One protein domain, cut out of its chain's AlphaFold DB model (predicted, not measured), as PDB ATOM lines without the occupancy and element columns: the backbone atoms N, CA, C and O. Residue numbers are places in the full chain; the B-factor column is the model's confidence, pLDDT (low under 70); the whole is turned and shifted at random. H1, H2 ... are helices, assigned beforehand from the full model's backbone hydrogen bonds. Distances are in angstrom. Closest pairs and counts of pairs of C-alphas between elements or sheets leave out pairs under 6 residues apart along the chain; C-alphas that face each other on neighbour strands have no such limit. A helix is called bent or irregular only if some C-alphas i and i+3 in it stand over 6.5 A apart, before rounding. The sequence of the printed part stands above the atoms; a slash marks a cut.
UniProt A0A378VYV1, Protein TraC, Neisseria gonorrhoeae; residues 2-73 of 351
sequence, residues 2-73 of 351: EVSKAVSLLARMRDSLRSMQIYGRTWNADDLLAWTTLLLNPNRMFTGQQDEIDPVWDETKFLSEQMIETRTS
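What this domain is: This is residues 2 to 73 of the 351 residues of the protein "Protein TraC" of Neisseria gonorrhoeae (UniProt A0A378VYV1). What is the main picture? One long helix, H1, makes one end of the domain and stands across its longest axis, while the link of residues 20 to 28 leads from it to a loose part at the other end that holds H2, the tiny H3 and the unnamed stretch 46 to 73, of which residues 46 to 51 stand free and the rest folds back past H2. What is it made of? The 72 printed residues have three named helices, in the order H1, H2, H3, and no named strand; the class is all helix, with 34 residues, under half, in named elements. How large is it? It is loose, with a radius of gyration of the C-alphas of 15.8 A, and only just elongated, spanning 42 by 28 by 18 A.

How they stand to each other: What does H1, residues 2 to 19, touch? It touches no helix, and it is apart from H2, residues 29 to 40, and from H3, residues 42 to 45. How do H2 and H3 stand? They are close but not clearly touching, with 2 pairs of C-alphas within 8 A; the closest are those of Leu 38 and Arg 44, 6.5 A apart. What do the backbones show? Every O i to N i+4 pair is within hydrogen-bond range in H1, and 6 of 8 are in H2. H3 is too short for such a pair, but its 1 pair of O i and N i+3 is within range.

Where its parts are: Where does H1 run? It goes from C-alpha 2 at (329.680, 622.711, 491.314) to C-alpha 19 at (306.674, 624.347, 479.534), 25.9 A. How long are the others? H2 measures 15.3 A and is only just irregular, with C-alphas 35 and 38 6.9 A apart. H3 measures 5.5 A and ends with C-alpha 45 at (319.871, 590.211, 477.976).

The domain as a whole: How far does it reach? The two C-alphas farthest apart, those of Ser 19 and Arg 71, are 43.7 A apart. Is it unbroken? The printed part has no cut; the H1 to H2 link is short, the H2 to H3 link is tight, and neither is long. What stands free, and where is confidence low? Residues 2 to 9, which belong to H1, and residues 46 to 51 stand free; residues 48 to 55 have pLDDT under 70.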
ATOM      1  N   GLU A   2     330.150 623.450 492.503       77.94
ATOM      2  CA  GLU A   2     329.680 622.711 491.314       77.94
ATOM      3  C   GLU A   2     328.325 622.018 491.505       77.94
ATOM      4  O   GLU A   2     327.459 622.157 490.648       77.94
ATOM      5  N   VAL A   3     328.079 621.399 492.666       83.31
ATOM      6  CA  VAL A   3     326.779 620.768 492.979       83.31
ATOM      7  C   VAL A   3     325.625 621.775 492.900       83.31
ATOM      8  O   VAL A   3     324.615 621.518 492.258       83.31
ATOM      9  N   SER A   4     325.795 622.973 493.469       86.94
ATOM     10  CA  SER A   4     324.782 624.039 493.393       86.94
ATOM     11  C   SER A   4     324.504 624.477 491.947       86.94
ATOM     12  O   SER A   4     323.346 624.666 491.569       86.94
ATOM     13  N   LYS A   5     325.542 624.565 491.100       90.50
ATOM     14  CA  LYS A   5     325.373 624.848 489.667       90.50
ATOM     15  C   LYS A   5     324.597 623.731 488.969       90.50
ATOM     16  O   LYS A   5     323.661 624.047 488.236       90.50
ATOM     17  N   ALA A   6     324.936 622.468 489.231       86.69
ATOM     18  CA  ALA A   6     324.248 621.308 488.668       86.69
ATOM     19  C   ALA A   6     322.761 621.277 489.061       86.69
ATOM     20  O   ALA A   6     321.901 621.152 488.193       86.69
ATOM     21  N   VAL A   7     322.442 621.519 490.337       89.94
ATOM     22  CA  VAL A   7     321.055 621.619 490.825       89.94
ATOM     23  C   VAL A   7     320.297 622.749 490.119       89.94
ATOM     24  O   VAL A   7     319.173 622.552 489.659       89.94
ATOM     25  N   SER A   8     320.921 623.922 489.955       93.44
ATOM     26  CA  SER A   8     320.303 625.045 489.230       93.44
ATOM     27  C   SER A   8     320.053 624.740 487.748       93.44
ATOM     28  O   SER A   8     319.111 625.258 487.147       93.44
ATOM     29  N   LEU A   9     320.927 623.944 487.126       90.81
ATOM     30  CA  LEU A   9     320.813 623.556 485.726       90.81
ATOM     31  C   LEU A   9     319.675 622.550 485.555       90.81
ATOM     32  O   LEU A   9     318.831 622.735 484.681       90.81
ATOM     33  N   LEU A  10     319.609 621.555 486.441       90.69
ATOM     34  CA  LEU A  10     318.540 620.565 486.469       90.69
ATOM     35  C   LEU A  10     317.165 621.225 486.637       90.69
ATOM     36  O   LEU A  10     316.236 620.890 485.906       90.69
ATOM     37  N   ALA A  11     317.042 622.198 487.547       93.19
ATOM     38  CA  ALA A  11     315.803 622.950 487.738       93.19
ATOM     39  C   ALA A  11     315.371 623.672 486.450       93.19
ATOM     40  O   ALA A  11     314.236 623.515 486.004       93.19
ATOM     41  N   ARG A  12     316.300 624.374 485.787       94.69
ATOM     42  CA  ARG A  12     316.029 625.070 484.517       94.69
ATOM     43  C   ARG A  12     315.620 624.125 483.390       94.69
ATOM     44  O   ARG A  12     314.682 624.428 482.653       94.69
ATOM     45  N   MET A  13     316.301 622.985 483.259       92.44
ATOM     46  CA  MET A  13     315.950 621.953 482.278       92.44
ATOM     47  C   MET A  13     314.546 621.410 482.535       92.44
ATOM     48  O   MET A  13     313.735 621.345 481.614       92.44
ATOM     49  N   ARG A  14     314.226 621.093 483.794       94.62
ATOM     50  CA  ARG A  14     312.895 620.628 484.189       94.62
ATOM     51  C   ARG A  14     311.811 621.635 483.824       94.62
ATOM     52  O   ARG A  14     310.801 621.247 483.245       94.62
ATOM     53  N   ASP A  15     312.012 622.907 484.148       95.25
ATOM     54  CA  ASP A  15     311.010 623.944 483.901       95.25
ATOM     55  C   ASP A  15     310.793 624.162 482.393       95.25
ATOM     56  O   ASP A  15     309.654 624.286 481.943       95.25
ATOM     57  N   SER A  16     311.862 624.081 481.594       94.44
ATOM     58  CA  SER A  16     311.777 624.120 480.129       94.44
ATOM     59  C   SER A  16     310.995 622.924 479.569       94.44
ATOM     60  O   SER A  16     310.039 623.119 478.820       94.44
ATOM     61  N   LEU A  17     311.320 621.694 479.982       93.69
ATOM     62  CA  LEU A  17     310.612 620.489 479.528       93.69
ATOM     63  C   LEU A  17     309.132 620.487 479.949       93.69
ATOM     64  O   LEU A  17     308.276 620.037 479.188       93.69
ATOM     65  N   ARG A  18     308.811 621.023 481.135       94.44
ATOM     66  CA  ARG A  18     307.425 621.205 481.599       94.44
ATOM     67  C   ARG A  18     306.671 622.215 480.748       94.44
ATOM     68  O   ARG A  18     305.539 621.944 480.367       94.44
ATOM     69  N   SER A  19     307.294 623.346 480.413       95.25
ATOM     70  CA  SER A  19     306.674 624.347 479.534       95.25
ATOM     71  C   SER A  19     306.336 623.776 478.151       95.25
ATOM     72  O   SER A  19     305.322 624.140 477.565       95.25
ATOM     73  N   MET A  20     307.141 622.817 477.681       91.88
ATOM     74  CA  MET A  20     306.953 622.095 476.422       91.88
ATOM     75  C   MET A  20     306.031 620.870 476.541       91.88
ATOM     76  O   MET A  20     305.808 620.201 475.540       91.88
ATOM     77  N   GLN A  21     305.503 620.559 477.732       89.62
ATOM     78  CA  GLN A  21     304.647 619.388 477.994       89.62
ATOM     79  C   GLN A  21     305.302 618.031 477.656       89.62
ATOM     80  O   GLN A  21     304.616 617.054 477.377       89.62
ATOM     81  N   ILE A  22     306.635 617.954 477.714       89.00
ATOM     82  CA  ILE A  22     307.418 616.730 477.439       89.00
ATOM     83  C   ILE A  22     308.203 616.238 478.662       89.00
ATOM     84  O   ILE A  22     308.994 615.303 478.578       89.00
ATOM     85  N   TYR A  23     308.018 616.873 479.821       91.12
ATOM     86  CA  TYR A  23     308.613 616.409 481.070       91.12
ATOM     87  C   TYR A  23     307.847 615.201 481.622       91.12
ATOM     88  O   TYR A  23     306.703 615.343 482.042       91.12
ATOM     89  N   GLY A  24     308.505 614.042 481.683       86.12
ATOM     90  CA  GLY A  24     307.997 612.868 482.398       86.12
ATOM     91  C   GLY A  24     308.302 612.943 483.895       86.12
ATOM     92  O   GLY A  24     307.441 613.263 484.712       86.12
ATOM     93  N   ARG A  25     309.553 612.651 484.266       91.06
ATOM     94  CA  ARG A  25     310.046 612.713 485.651       91.06
ATOM     95  C   ARG A  25     311.559 612.904 485.693       91.06
ATOM     96  O   ARG A  25     312.240 612.747 484.685       91.06
ATOM     97  N   THR A  26     312.081 613.227 486.870       91.44
ATOM     98  CA  THR A  26     313.524 613.238 487.136       91.44
ATOM     99  C   THR A  26     313.937 611.870 487.662       91.44
ATOM    100  O   THR A  26     313.267 611.343 488.547       91.44
ATOM    101  N   TRP A  27     315.002 611.302 487.098       90.50
ATOM    102  CA  TRP A  27     315.557 610.024 487.536       90.50
ATOM    103  C   TRP A  27     316.335 610.175 488.843       90.50
ATOM    104  O   TRP A  27     317.033 611.174 489.039       90.50
ATOM    105  N   ASN A  28     316.202 609.189 489.723       90.00
ATOM    106  CA  ASN A  28     317.065 608.998 490.882       90.00
ATOM    107  C   ASN A  28     318.226 608.035 490.541       90.00
ATOM    108  O   ASN A  28     318.450 607.691 489.377       90.00
ATOM    109  N   ALA A  29     319.006 607.648 491.552       90.19
ATOM    110  CA  ALA A  29     320.129 606.734 491.368       90.19
ATOM    111  C   ALA A  29     319.679 605.333 490.921       90.19
ATOM    112  O   ALA A  29     320.279 604.790 489.994       90.19
ATOM    113  N   ASP A  30     318.605 604.792 491.506       90.06
ATOM    114  CA  ASP A  30     318.050 603.483 491.135       90.06
ATOM    115  C   ASP A  30     317.561 603.460 489.683       90.06
ATOM    116  O   ASP A  30     317.814 602.504 488.958       90.06
ATOM    117  N   ASP A  31     316.928 604.538 489.217       89.75
ATOM    118  CA  ASP A  31     316.474 604.671 487.831       89.75
ATOM    119  C   ASP A  31     317.643 604.601 486.843       89.75
ATOM    120  O   ASP A  31     317.575 603.910 485.825       89.75
ATOM    121  N   LEU A  32     318.727 605.326 487.140       88.62
ATOM    122  CA  LEU A  32     319.920 605.335 486.302       88.62
ATOM    123  C   LEU A  32     320.633 603.979 486.339       88.62
ATOM    124  O   LEU A  32     321.108 603.511 485.302       88.62
ATOM    125  N   LEU A  33     320.698 603.348 487.512       88.75
ATOM    126  CA  LEU A  33     321.272 602.020 487.682       88.75
ATOM    127  C   LEU A  33     320.480 600.998 486.861       88.75
ATOM    128  O   LEU A  33     321.049 600.373 485.972       88.75
ATOM    129  N   ALA A  34     319.160 600.922 487.041       86.00
ATOM    130  CA  ALA A  34     318.283 600.034 486.281       86.00
ATOM    131  C   ALA A  34     318.414 600.245 484.763       86.00
ATOM    132  O   ALA A  34     318.567 599.283 484.010       86.00
ATOM    133  N   TRP A  35     318.435 601.498 484.300       85.94
ATOM    134  CA  TRP A  35     318.551 601.806 482.874       85.94
ATOM    135  C   TRP A  35     319.921 601.436 482.283       85.94
ATOM    136  O   TRP A  35     320.007 600.940 481.160       85.94
ATOM    137  N   THR A  36     321.011 601.651 483.026       88.25
ATOM    138  CA  THR A  36     322.371 601.334 482.554       88.25
ATOM    139  C   THR A  36     322.763 599.872 482.739       88.25
ATOM    140  O   THR A  36     323.663 599.417 482.032       88.25
ATOM    141  N   THR A  37     322.088 599.121 483.615       87.62
ATOM    142  CA  THR A  37     322.395 597.714 483.922       87.62
ATOM    143  C   THR A  37     322.542 596.872 482.664       87.62
ATOM    144  O   THR A  37     323.568 596.218 482.495       87.62
ATOM    145  N   LEU A  38     321.570 596.913 481.749       87.44
ATOM    146  CA  LEU A  38     321.628 596.112 480.524       87.44
ATOM    147  C   LEU A  38     322.701 596.618 479.549       87.44
ATOM    148  O   LEU A  38     323.325 595.824 478.854       87.44
ATOM    149  N   LEU A  39     322.968 597.926 479.525       90.56
ATOM    150  CA  LEU A  39     324.000 598.513 478.668       90.56
ATOM    151  C   LEU A  39     325.414 598.199 479.163       90.56
ATOM    152  O   LEU A  39     326.345 598.136 478.372       90.56
ATOM    153  N   LEU A  40     325.615 598.028 480.464       90.56
ATOM    154  CA  LEU A  40     326.931 597.746 481.035       90.56
ATOM    155  C   LEU A  40     327.155 596.252 481.262       90.56
ATOM    156  O   LEU A  40     328.294 595.800 481.187       90.56
ATOM    157  N   ASN A  41     326.075 595.488 481.439       89.06
ATOM    158  CA  ASN A  41     326.071 594.048 481.689       89.06
ATOM    159  C   ASN A  41     325.187 593.318 480.649       89.06
ATOM    160  O   ASN A  41     324.227 592.629 481.010       89.06
ATOM    161  N   PRO A  42     325.467 593.454 479.336       90.44
ATOM    162  CA  PRO A  42     324.584 592.955 478.278       90.44
ATOM    163  C   PRO A  42     324.478 591.427 478.229       90.44
ATOM    164  O   PRO A  42     323.549 590.901 477.623       90.44
ATOM    165  N   ASN A  43     325.371 590.699 478.908       85.44
ATOM    166  CA  ASN A  43     325.222 589.262 479.149       85.44
ATOM    167  C   ASN A  43     323.862 588.917 479.788       85.44
ATOM    168  O   ASN A  43     323.306 587.875 479.458       85.44
ATOM    169  N   ARG A  44     323.265 589.817 480.588       83.94
ATOM    170  CA  ARG A  44     321.926 589.630 481.183       83.94
ATOM    171  C   ARG A  44     320.794 589.533 480.159       83.94
ATOM    172  O   ARG A  44     319.781 588.899 480.438       83.94
ATOM    173  N   MET A  45     320.945 590.140 478.979       84.81
ATOM    174  CA  MET A  45     319.871 590.211 477.976       84.81
ATOM    175  C   MET A  45     319.466 588.830 477.441       84.81
ATOM    176  O   MET A  45     318.322 588.644 477.035       84.81
ATOM    177  N   PHE A  46     320.387 587.859 477.440       80.19
ATOM    178  CA  PHE A  46     320.205 586.577 476.750       80.19
ATOM    179  C   PHE A  46     320.356 585.348 477.658       80.19
ATOM    180  O   PHE A  46     320.130 584.226 477.212       80.19
ATOM    181  N   THR A  47     320.728 585.506 478.924       71.12
ATOM    182  CA  THR A  47     320.980 584.380 479.844       71.12
ATOM    183  C   THR A  47     319.759 583.924 480.635       71.12
ATOM    184  O   THR A  47     319.884 583.026 481.461       71.12
ATOM    185  N   GLY A  48     318.580 584.519 480.417       63.19
ATOM    186  CA  GLY A  48     317.392 584.221 481.227       63.19
ATOM    187  C   GLY A  48     317.514 584.697 482.681       63.19
ATOM    188  O   GLY A  48     316.686 584.346 483.507       63.19
ATOM    189  N   GLN A  49     318.509 585.534 482.996       61.16
ATOM    190  CA  GLN A  49     318.733 586.132 484.320       61.16
ATOM    191  C   GLN A  49     317.788 587.311 484.611       61.16
ATOM    192  O   GLN A  49     318.118 588.207 485.382       61.16
ATOM    193  N   GLN A  50     316.617 587.337 483.974       55.62
ATOM    194  CA  GLN A  50     315.603 588.366 484.219       55.62
ATOM    195  C   GLN A  50     314.974 588.227 485.615       55.62
ATOM    196  O   GLN A  50     314.442 589.202 486.131       55.62
ATOM    197  N   ASP A  51     315.098 587.048 486.235       53.81
ATOM    198  CA  ASP A  51     314.624 586.765 487.596       53.81
ATOM    199  C   ASP A  51     315.616 587.196 488.697       53.81
ATOM    200  O   ASP A  51     315.318 587.081 489.887       53.81
ATOM    201  N   GLU A  52     316.815 587.668 488.337       63.72
ATOM    202  CA  GLU A  52     317.774 588.183 489.316       63.72
ATOM    203  C   GLU A  52     317.394 589.607 489.741       63.72
ATOM    204  O   GLU A  52     317.116 590.466 488.905       63.72
ATOM    205  N   ILE A  53     317.395 589.852 491.056       61.91
ATOM    206  CA  ILE A  53     317.040 591.146 491.649       61.91
ATOM    207  C   ILE A  53     317.975 592.220 491.089       61.91
ATOM    208  O   ILE A  53     319.200 592.101 491.198       61.91
ATOM    209  N   ASP A  54     317.398 593.272 490.510       67.38
ATOM    210  CA  ASP A  54     318.175 594.420 490.060       67.38
ATOM    211  C   ASP A  54     318.969 595.021 491.225       67.38
ATOM    212  O   ASP A  54     318.460 595.099 492.348       67.38
ATOM    213  N   PRO A  55     320.230 595.427 490.993       68.38
ATOM    214  CA  PRO A  55     321.047 595.995 492.050       68.38
ATOM    215  C   PRO A  55     320.340 597.227 492.623       68.38
ATOM    216  O   PRO A  55     319.925 598.120 491.888       68.38
ATOM    217  N   VAL A  56     320.182 597.249 493.945       80.75
ATOM    218  CA  VAL A  56     319.654 598.399 494.685       80.75
ATOM    219  C   VAL A  56     320.822 599.318 494.996       80.75
ATOM    220  O   VAL A  56     321.884 598.842 495.408       80.75
ATOM    221  N   TRP A  57     320.648 600.622 494.792       88.62
ATOM    222  CA  TRP A  57     321.725 601.573 495.028       88.62
ATOM    223  C   TRP A  57     322.132 601.612 496.511       88.62
ATOM    224  O   TRP A  57     321.328 601.921 497.390       88.62
ATOM    225  N   ASP A  58     323.409 601.329 496.786       90.12
ATOM    226  CA  ASP A  58     324.036 601.565 498.087       90.12
ATOM    227  C   ASP A  58     324.514 603.020 498.153       90.12
ATOM    228  O   ASP A  58     325.503 603.399 497.513       90.12
ATOM    229  N   GLU A  59     323.816 603.839 498.940       90.88
ATOM    230  CA  GLU A  59     324.115 605.264 499.118       90.88
ATOM    231  C   GLU A  59     325.495 605.542 499.737       90.88
ATOM    232  O   GLU A  59     326.000 606.662 499.643       90.88
ATOM    233  N   THR A  60     326.138 604.533 500.338       92.88
ATOM    234  CA  THR A  60     327.464 604.672 500.957       92.88
ATOM    235  C   THR A  60     328.618 604.604 499.955       92.88
ATOM    236  O   THR A  60     329.760 604.906 500.313       92.88
ATOM    237  N   LYS A  61     328.344 604.232 498.698       90.38
ATOM    238  CA  LYS A  61     329.338 604.078 497.627       90.38
ATOM    239  C   LYS A  61     329.004 604.952 496.428       90.38
ATOM    240  O   LYS A  61     327.850 605.317 496.189       90.38
ATOM    241  N   PHE A  62     330.012 605.249 495.612       89.00
ATOM    242  CA  PHE A  62     329.763 605.943 494.354       89.00
ATOM    243  C   PHE A  62     328.925 605.068 493.422       89.00
ATOM    244  O   PHE A  62     329.141 603.862 493.319       89.00
ATOM    245  N   LEU A  63     327.980 605.684 492.705       88.31
ATOM    246  CA  LEU A  63     327.116 604.961 491.772       88.31
ATOM    247  C   LEU A  63     327.943 604.222 490.708       88.31
ATOM    248  O   LEU A  63     327.696 603.054 490.436       88.31
ATOM    249  N   SER A  64     328.989 604.863 490.180       86.94
ATOM    250  CA  SER A  64     329.882 604.292 489.162       86.94
ATOM    251  C   SER A  64     330.585 603.001 489.589       86.94
ATOM    252  O   SER A  64     330.948 602.204 488.731       86.94
ATOM    253  N   GLU A  65     330.781 602.783 490.890       88.62
ATOM    254  CA  GLU A  65     331.426 601.575 491.430       88.62
ATOM    255  C   GLU A  65     330.464 600.379 491.501       88.62
ATOM    256  O   GLU A  65     330.897 599.256 491.745       88.62
ATOM    257  N   GLN A  66     329.167 600.614 491.286       88.56
ATOM    258  CA  GLN A  66     328.096 599.628 491.450       88.56
ATOM    259  C   GLN A  66     327.408 599.257 490.126       88.56
ATOM    260  O   GLN A  66     326.615 598.323 490.087       88.56
ATOM    261  N   MET A  67     327.697 599.977 489.038       88.12
ATOM    262  CA  MET A  67     327.005 599.813 487.751       88.12
ATOM    263  C   MET A  67     327.474 598.599 486.933       88.12
ATOM    264  O   MET A  67     326.737 598.109 486.075       88.12
ATOM    265  N   ILE A  68     328.701 598.124 487.163       89.00
ATOM    266  CA  ILE A  68     329.278 596.964 486.470       89.00
ATOM    267  C   ILE A  68     329.344 595.800 487.456       89.00
ATOM    268  O   ILE A  68     329.969 595.902 488.510       89.00
ATOM    269  N   GLU A  69     328.723 594.681 487.103       85.62
ATOM    270  CA  GLU A  69     328.739 593.478 487.927       85.62
ATOM    271  C   GLU A  69     330.118 592.809 487.903       85.62
ATOM    272  O   GLU A  69     330.799 592.769 486.879       85.62
ATOM    273  N   THR A  70     330.512 592.188 489.015       82.38
ATOM    274  CA  THR A  70     331.813 591.504 489.147       82.38
ATOM    275  C   THR A  70     332.018 590.374 488.136       82.38
ATOM    276  O   THR A  70     333.151 590.062 487.776       82.38
ATOM    277  N   ARG A  71     330.927 589.763 487.662       78.75
ATOM    278  CA  ARG A  71     330.935 588.704 486.640       78.75
ATOM    279  C   ARG A  71     330.993 589.231 485.206       78.75
ATOM    280  O   ARG A  71     331.227 588.448 484.285       78.75
ATOM    281  N   THR A  72     330.773 590.527 484.993       86.06
ATOM    282  CA  THR A  72     330.757 591.115 483.655       86.06
ATOM    283  C   THR A  72     332.174 591.193 483.113       86.06
ATOM    284  O   THR A  72     332.951 592.093 483.417       86.06
ATOM    285  N   SER A  73     332.522 590.223 482.271       88.56
ATOM    286  CA  SER A  73     333.783 590.230 481.538       88.56
ATOM    287  C   SER A  73     333.608 590.909 480.186       88.56
ATOM    288  O   SER A  73     332.694 590.543 479.449       88.56
TER     289      SER A  73